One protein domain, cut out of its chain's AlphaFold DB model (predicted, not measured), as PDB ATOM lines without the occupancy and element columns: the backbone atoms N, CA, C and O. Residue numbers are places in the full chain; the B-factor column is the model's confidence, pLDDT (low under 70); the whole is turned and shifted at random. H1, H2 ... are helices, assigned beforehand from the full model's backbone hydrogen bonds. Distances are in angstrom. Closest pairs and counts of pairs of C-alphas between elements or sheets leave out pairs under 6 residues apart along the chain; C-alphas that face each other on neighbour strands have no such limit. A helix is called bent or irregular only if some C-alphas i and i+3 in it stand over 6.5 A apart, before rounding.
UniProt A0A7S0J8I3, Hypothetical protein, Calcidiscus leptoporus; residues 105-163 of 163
ATOM      1  N   GLN A 105     412.386 640.972 482.469       60.47
ATOM      2  CA  GLN A 105     411.611 640.392 481.385       60.47
ATOM      3  C   GLN A 105     412.543 640.221 480.179       60.47
ATOM      4  O   GLN A 105     413.142 641.215 479.755       60.47
ATOM      5  N   PRO A 106     412.657 639.017 479.588       63.62
ATOM      6  CA  PRO A 106     413.314 638.889 478.297       63.62
ATOM      7  C   PRO A 106     412.645 639.877 477.341       63.62
ATOM      8  O   PRO A 106     411.418 639.886 477.216       63.62
ATOM      9  N   MET A 107     413.444 640.755 476.726       69.62
ATOM     10  CA  MET A 107     412.949 641.680 475.709       69.62
ATOM     11  C   MET A 107     412.203 640.849 474.672       69.62
ATOM     12  O   MET A 107     412.800 639.995 474.016       69.62
ATOM     13  N   ALA A 108     410.893 641.040 474.584       79.38
ATOM     14  CA  ALA A 108     410.107 640.292 473.629       79.38
ATOM     15  C   ALA A 108     410.574 640.653 472.211       79.38
ATOM     16  O   ALA A 108     411.001 641.784 471.966       79.38
ATOM     17  N   CYS A 109     410.520 639.685 471.297       88.81
ATOM     18  CA  CYS A 109     410.996 639.834 469.920       88.81
ATOM     19  C   CYS A 109     412.508 640.067 469.782       88.81
ATOM     20  O   CYS A 109     412.958 640.809 468.904       88.81
ATOM     21  N   LYS A 110     413.314 639.514 470.702       90.19
ATOM     22  CA  LYS A 110     414.770 639.711 470.700       90.19
ATOM     23  C   LYS A 110     415.414 639.178 469.420       90.19
ATOM     24  O   LYS A 110     416.220 639.891 468.828       90.19
ATOM     25  N   GLU A 111     415.055 637.969 469.003       90.62
ATOM     26  CA  GLU A 111     415.648 637.308 467.836       90.62
ATOM     27  C   GLU A 111     415.291 638.051 466.543       90.62
ATOM     28  O   GLU A 111     416.162 638.350 465.729       90.62
ATOM     29  N   GLU A 112     414.031 638.459 466.395       92.69
ATOM     30  CA  GLU A 112     413.540 639.223 465.250       92.69
ATOM     31  C   GLU A 112     414.186 640.611 465.192       92.69
ATOM     32  O   GLU A 112     414.546 641.105 464.120       92.69
ATOM     33  N   ARG A 113     414.398 641.239 466.356       91.06
ATOM     34  CA  ARG A 113     415.104 642.519 466.457       91.06
ATOM     35  C   ARG A 113     416.570 642.378 466.065       91.06
ATOM     36  O   ARG A 113     417.087 643.239 465.355       91.06
ATOM     37  N   GLU A 114     417.246 641.332 466.529       93.06
ATOM     38  CA  GLU A 114     418.635 641.052 466.160       93.06
ATOM     39  C   GLU A 114     418.756 640.771 464.656       93.06
ATOM     40  O   GLU A 114     419.595 641.389 464.002       93.06
ATOM     41  N   ALA A 115     417.851 639.979 464.076       92.81
ATOM     42  CA  ALA A 115     417.812 639.699 462.640       92.81
ATOM     43  C   ALA A 115     417.603 640.965 461.786       92.81
ATOM     44  O   ALA A 115     418.297 641.164 460.783       92.81
ATOM     45  N   ALA A 116     416.693 641.858 462.191       93.12
ATOM     46  CA  ALA A 116     416.490 643.136 461.509       93.12
ATOM     47  C   ALA A 116     417.750 644.018 461.578       93.12
ATOM     48  O   ALA A 116     418.191 644.557 460.562       93.12
ATOM     49  N   LEU A 117     418.375 644.125 462.757       93.44
ATOM     50  CA  LEU A 117     419.606 644.900 462.942       93.44
ATOM     51  C   LEU A 117     420.783 644.324 462.148       93.44
ATOM     52  O   LEU A 117     421.569 645.087 461.586       93.44
ATOM     53  N   GLU A 118     420.922 643.002 462.085       94.81
ATOM     54  CA  GLU A 118     421.934 642.351 461.255       94.81
ATOM     55  C   GLU A 118     421.721 642.628 459.768       94.81
ATOM     56  O   GLU A 118     422.691 642.905 459.061       94.81
ATOM     57  N   CYS A 119     420.472 642.615 459.299       93.81
ATOM     58  CA  CYS A 119     420.167 642.972 457.920       93.81
ATOM     59  C   CYS A 119     420.597 644.414 457.612       93.81
ATOM     60  O   CYS A 119     421.374 644.639 456.686       93.81
ATOM     61  N   TYR A 120     420.207 645.382 458.448       92.50
ATOM     62  CA  TYR A 120     420.618 646.779 458.266       92.50
ATOM     63  C   TYR A 120     422.138 646.967 458.299       92.50
ATOM     64  O   TYR A 120     422.673 647.754 457.522       92.50
ATOM     65  N   LYS A 121     422.854 646.225 459.154       93.88
ATOM     66  CA  LYS A 121     424.325 646.245 459.185       93.88
ATOM     67  C   LYS A 121     424.935 645.713 457.889       93.88
ATOM     68  O   LYS A 121     425.888 646.301 457.392       93.88
ATOM     69  N   ARG A 122     424.390 644.630 457.320       92.38
ATOM     70  CA  ARG A 122     424.881 644.060 456.050       92.38
ATOM     71  C   ARG A 122     424.713 645.017 454.872       92.38
ATOM     72  O   ARG A 122     425.562 645.027 453.989       92.38
ATOM     73  N   PHE A 123     423.662 645.834 454.879       91.12
ATOM     74  CA  PHE A 123     423.370 646.795 453.813       91.12
ATOM     75  C   PHE A 123     423.713 648.247 454.183       91.12
ATOM     76  O   PHE A 123     423.255 649.172 453.520       91.12
ATOM     77  N   GLN A 124     424.550 648.483 455.200       87.69
ATOM     78  CA  GLN A 124     424.854 649.834 455.695       87.69
ATOM     79  C   GLN A 124     425.463 650.766 454.627       87.69
ATOM     80  O   GLN A 124     425.331 651.983 454.724       87.69
ATOM     81  N   SER A 125     426.119 650.206 453.609       87.19
ATOM     82  CA  SER A 125     426.706 650.943 452.484       87.19
ATOM     83  C   SER A 125     425.820 650.994 451.230       87.19
ATOM     84  O   SER A 125     426.253 651.546 450.221       87.19
ATOM     85  N   ALA A 126     424.631 650.384 451.246       86.50
ATOM     86  CA  ALA A 126     423.699 650.389 450.119       86.50
ATOM     87  C   ALA A 126     422.822 651.652 450.109       86.50
ATOM     88  O   ALA A 126     422.735 652.385 451.097       86.50
ATOM     89  N   SER A 127     422.163 651.918 448.976       88.38
ATOM     90  CA  SER A 127     421.210 653.023 448.878       88.38
ATOM     91  C   SER A 127     419.989 652.754 449.767       88.38
ATOM     92  O   SER A 127     419.561 651.609 449.922       88.38
ATOM     93  N   SER A 128     419.394 653.800 450.348       80.50
ATOM     94  CA  SER A 128     418.278 653.648 451.294       80.50
ATOM     95  C   SER A 128     417.088 652.871 450.716       80.50
ATOM     96  O   SER A 128     416.394 652.192 451.465       80.50
ATOM     97  N   GLY A 129     416.858 652.944 449.399       82.81
ATOM     98  CA  GLY A 129     415.808 652.175 448.728       82.81
ATOM     99  C   GLY A 129     416.089 650.672 448.735       82.81
ATOM    100  O   GLY A 129     415.220 649.889 449.110       82.81
ATOM    101  N   ASP A 130     417.319 650.273 448.409       82.81
ATOM    102  CA  ASP A 130     417.714 648.860 448.336       82.81
ATOM    103  C   ASP A 130     417.699 648.190 449.713       82.81
ATOM    104  O   ASP A 130     417.293 647.037 449.845       82.81
ATOM    105  N   VAL A 131     418.087 648.932 450.756       88.19
ATOM    106  CA  VAL A 131     418.064 648.457 452.148       88.19
ATOM    107  C   VAL A 131     416.640 648.114 452.588       88.19
ATOM    108  O   VAL A 131     416.426 647.090 453.238       88.19
ATOM    109  N   VAL A 132     415.660 648.956 452.241       87.38
ATOM    110  CA  VAL A 132     414.258 648.748 452.631       87.38
ATOM    111  C   VAL A 132     413.719 647.465 452.012       87.38
ATOM    112  O   VAL A 132     413.149 646.656 452.736       87.38
ATOM    113  N   PHE A 133     413.955 647.236 450.717       88.50
ATOM    114  CA  PHE A 133     413.510 646.009 450.052       88.50
ATOM    115  C   PHE A 133     414.269 644.770 450.540       88.50
ATOM    116  O   PHE A 133     413.664 643.724 450.765       88.50
ATOM    117  N   ALA A 134     415.582 644.878 450.761       89.06
ATOM    118  CA  ALA A 134     416.396 643.757 451.224       89.06
ATOM    119  C   ALA A 134     416.057 643.320 452.660       89.06
ATOM    120  O   ALA A 134     416.113 642.130 452.974       89.06
ATOM    121  N   CYS A 135     415.685 644.266 453.527       94.19
ATOM    122  CA  CYS A 135     415.379 644.003 454.934       94.19
ATOM    123  C   CYS A 135     413.882 643.943 455.253       94.19
ATOM    124  O   CYS A 135     413.525 643.703 456.408       94.19
ATOM    125  N   GLU A 136     413.007 644.099 454.255       94.00
ATOM    126  CA  GLU A 136     411.554 644.147 454.435       94.00
ATOM    127  C   GLU A 136     411.029 642.935 455.211       94.00
ATOM    128  O   GLU A 136     410.241 643.076 456.144       94.00
ATOM    129  N   ASN A 137     411.503 641.736 454.865       93.88
ATOM    130  CA  ASN A 137     411.049 640.512 455.515       93.88
ATOM    131  C   ASN A 137     411.443 640.462 457.001       93.88
ATOM    132  O   ASN A 137     410.624 640.099 457.840       93.88
ATOM    133  N   ALA A 138     412.666 640.878 457.343       93.19
ATOM    134  CA  ALA A 138     413.132 640.904 458.730       93.19
ATOM    135  C   ALA A 138     412.356 641.934 459.571       93.19
ATOM    136  O   ALA A 138     411.981 641.658 460.709       93.19
ATOM    137  N   VAL A 139     412.051 643.098 458.992       93.44
ATOM    138  CA  VAL A 139     411.213 644.123 459.635       93.44
ATOM    139  C   VAL A 139     409.774 643.637 459.809       93.44
ATOM    140  O   VAL A 139     409.163 643.887 460.845       93.44
ATOM    141  N   ARG A 140     409.233 642.904 458.832       95.25
ATOM    142  CA  ARG A 140     407.877 642.348 458.892       95.25
ATOM    143  C   ARG A 140     407.724 641.308 460.003       95.25
ATOM    144  O   ARG A 140     406.717 641.324 460.701       95.25
ATOM    145  N   GLU A 141     408.700 640.420 460.183       93.31
ATOM    146  CA  GLU A 141     408.684 639.457 461.295       93.31
ATOM    147  C   GLU A 141     408.793 640.156 462.657       93.31
ATOM    148  O   GLU A 141     408.052 639.824 463.585       93.31
ATOM    149  N   LEU A 142     409.618 641.202 462.756       93.38
ATOM    150  CA  LEU A 142     409.683 642.035 463.956       93.38
ATOM    151  C   LEU A 142     408.335 642.708 464.265       93.38
ATOM    152  O   LEU A 142     407.903 642.698 465.417       93.38
ATOM    153  N   ASP A 143     407.645 643.250 463.258       94.00
ATOM    154  CA  ASP A 143     406.327 643.874 463.432       94.00
ATOM    155  C   ASP A 143     405.245 642.863 463.847       94.00
ATOM    156  O   ASP A 143     404.433 643.135 464.737       94.00
ATOM    157  N   LYS A 144     405.260 641.650 463.278       93.25
ATOM    158  CA  LYS A 144     404.369 640.558 463.705       93.25
ATOM    159  C   LYS A 144     404.574 640.229 465.178       93.25
ATOM    160  O   LYS A 144     403.603 640.183 465.936       93.25
ATOM    161  N   CYS A 145     405.824 640.041 465.595       91.25
ATOM    162  CA  CYS A 145     406.123 639.753 466.987       91.25
ATOM    163  C   CYS A 145     405.718 640.928 467.899       91.25
ATOM    164  O   CYS A 145     405.044 640.718 468.911       91.25
ATOM    165  N   ALA A 146     406.024 642.173 467.521       89.94
ATOM    166  CA  ALA A 146     405.656 643.355 468.298       89.94
ATOM    167  C   ALA A 146     404.133 643.480 468.478       89.94
ATOM    168  O   ALA A 146     403.656 643.803 469.570       89.94
ATOM    169  N   ASN A 147     403.354 643.168 467.440       91.00
ATOM    170  CA  ASN A 147     401.898 643.142 467.521       91.00
ATOM    171  C   ASN A 147     401.386 642.053 468.471       91.00
ATOM    172  O   ASN A 147     400.514 642.341 469.291       91.00
ATOM    173  N   LEU A 148     401.949 640.841 468.432       88.00
ATOM    174  CA  LEU A 148     401.585 639.769 469.370       88.00
ATOM    175  C   LEU A 148     401.880 640.158 470.822       88.00
ATOM    176  O   LEU A 148     401.042 639.963 471.703       88.00
ATOM    177  N   VAL A 149     403.037 640.770 471.073       87.00
ATOM    178  CA  VAL A 149     403.430 641.236 472.410       87.00
ATOM    179  C   VAL A 149     402.512 642.349 472.894       87.00
ATOM    180  O   VAL A 149     402.076 642.325 474.045       87.00
ATOM    181  N   ARG A 150     402.170 643.305 472.025       84.62
ATOM    182  CA  ARG A 150     401.235 644.387 472.348       84.62
ATOM    183  C   ARG A 150     399.846 643.845 472.678       84.62
ATOM    184  O   ARG A 150     399.260 644.269 473.669       84.62
ATOM    185  N   LEU A 151     399.343 642.882 471.905       83.06
ATOM    186  CA  LEU A 151     398.068 642.214 472.186       83.06
ATOM    187  C   LEU A 151     398.111 641.460 473.523       83.06
ATOM    188  O   LEU A 151     397.198 641.601 474.333       83.06
ATOM    189  N   ALA A 152     399.194 640.732 473.801       78.94
ATOM    190  CA  ALA A 152     399.382 640.028 475.069       78.94
ATOM    191  C   ALA A 152     399.508 640.986 476.269       78.94
ATOM    192  O   ALA A 152     399.035 640.674 477.361       78.94
ATOM    193  N   ALA A 153     400.124 642.155 476.083       75.62
ATOM    194  CA  ALA A 153     400.220 643.188 477.109       75.62
ATOM    195  C   ALA A 153     398.850 643.813 477.407       75.62
ATOM    196  O   ALA A 153     398.489 643.942 478.571       75.62
ATOM    197  N   VAL A 154     398.056 644.126 476.377       70.19
ATOM    198  CA  VAL A 154     396.689 644.652 476.543       70.19
ATOM    199  C   VAL A 154     395.777 643.618 477.213       70.19
ATOM    200  O   VAL A 154     395.036 643.970 478.127       70.19
ATOM    201  N   ALA A 155     395.881 642.337 476.846       62.59
ATOM    202  CA  ALA A 155     395.104 641.260 477.464       62.59
ATOM    203  C   ALA A 155     395.411 641.071 478.962       62.59
ATOM    204  O   ALA A 155     394.516 640.762 479.740       62.59
ATOM    205  N   LYS A 156     396.658 641.307 479.392       58.25
ATOM    206  CA  LYS A 156     397.051 641.256 480.814       58.25
ATOM    207  C   LYS A 156     396.563 642.455 481.634       58.25
ATOM    208  O   LYS A 156     396.564 642.377 482.858       58.25
ATOM    209  N   ILE A 157     396.170 643.553 480.983       55.94
ATOM    210  CA  ILE A 157     395.702 644.778 481.648       55.94
ATOM    211  C   ILE A 157     394.189 644.738 481.907       55.94
ATOM    212  O   ILE A 157     393.711 645.535 482.707       55.94
ATOM    213  N   VAL A 158     393.434 643.804 481.312       48.75
ATOM    214  CA  VAL A 158     392.007 643.620 481.622       48.75
ATOM    215  C   VAL A 158     391.851 642.571 482.730       48.75
ATOM    216  O   VAL A 158     391.960 641.373 482.456       48.75
ATOM    217  N   PRO A 159     391.579 642.960 483.990       43.16
ATOM    218  CA  PRO A 159     391.228 642.005 485.023       43.16
ATOM    219  C   PRO A 159     389.769 641.598 484.786       43.16
ATOM    220  O   PRO A 159     388.861 642.401 484.988       43.16
ATOM    221  N   GLY A 160     389.538 640.354 484.359       48.25
ATOM    222  CA  GLY A 160     388.210 639.735 484.443       48.25
ATOM    223  C   GLY A 160     387.431 639.534 483.143       48.25
ATOM    224  O   GLY A 160     386.209 639.462 483.201       48.25
ATOM    225  N   SER A 161     388.079 639.397 481.986       49.09
ATOM    226  CA  SER A 161     387.368 639.031 480.751       49.09
ATOM    227  C   SER A 161     387.938 637.779 480.084       49.09
ATOM    228  O   SER A 161     388.539 637.862 479.016       49.09
ATOM    229  N   LEU A 162     387.720 636.620 480.701       37.38
ATOM    230  CA  LEU A 162     387.558 635.342 480.002       37.38
ATOM    231  C   LEU A 162     386.370 634.612 480.672       37.38
ATOM    232  O   LEU A 162     386.339 634.594 481.904       37.38
ATOM    233  N   PRO A 163     385.378 634.114 479.903       49.62
ATOM    234  CA  PRO A 163     384.251 633.331 480.421       49.62
ATOM    235  C   PRO A 163     384.673 631.960 480.961       49.62
ATOM    236  O   PRO A 163     385.716 631.434 480.504       49.62
TER     237      PRO A 163
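AT A GLANCE: This is residues 105 to 163 of the 163 residues of the protein "Hypothetical protein" of Calcidiscus leptoporus (UniProt A0A7S0J8I3). A helical hairpin with unequal arms: short H1 is side by side with part of the much longer, kinked H2, whose far end, with the tail after it, sticks out as residues 151 to 163. The printed part has 59 residues with two named helices, H1 then H2, and no named strand, in the class all helix. It is a rod spanning 52 by 21 by 12 A, only just extended, close to loose, with a radius of gyration of the C-alphas of 15.7 A.

HOW THE PARTS SIT: Begin with H1, residues 110 to 122, then pass the tight link of 5 residues to H2, residues 128 to 157. The two touch as a helical hairpin, H2 with residues 131 to 145 alone; look at the closest C-alphas, those of Ala 116 and Ala 138, 4.9 A apart. Their lines stand at a shallow tilt of 15 degrees, opposite ways. In H1 every O i to N i+4 pair is within hydrogen-bond range; in H2, 24 of 26 are.

IN THESE COORDINATES: Find C-alpha 110 at (414.770, 639.711, 470.700); from there H1 runs 18.3 A to C-alpha 122. H2 starts at C-alpha 128 at (418.278, 653.648, 451.294) and ends 38.9 A away at C-alpha 157, (395.702, 644.778, 481.648). It has a kink of 58 degrees near residue 135 and is irregular, with C-alphas 134 and 137 7.6 A apart.

THE WHOLE: The two C-alphas farthest apart are those of Ser 125 and Pro 163, 53.8 A. The printed part has no cut and ends at the chain's last residue, 163. Look for pLDDT under 70 at residues 105 to 107 and 155 to 163.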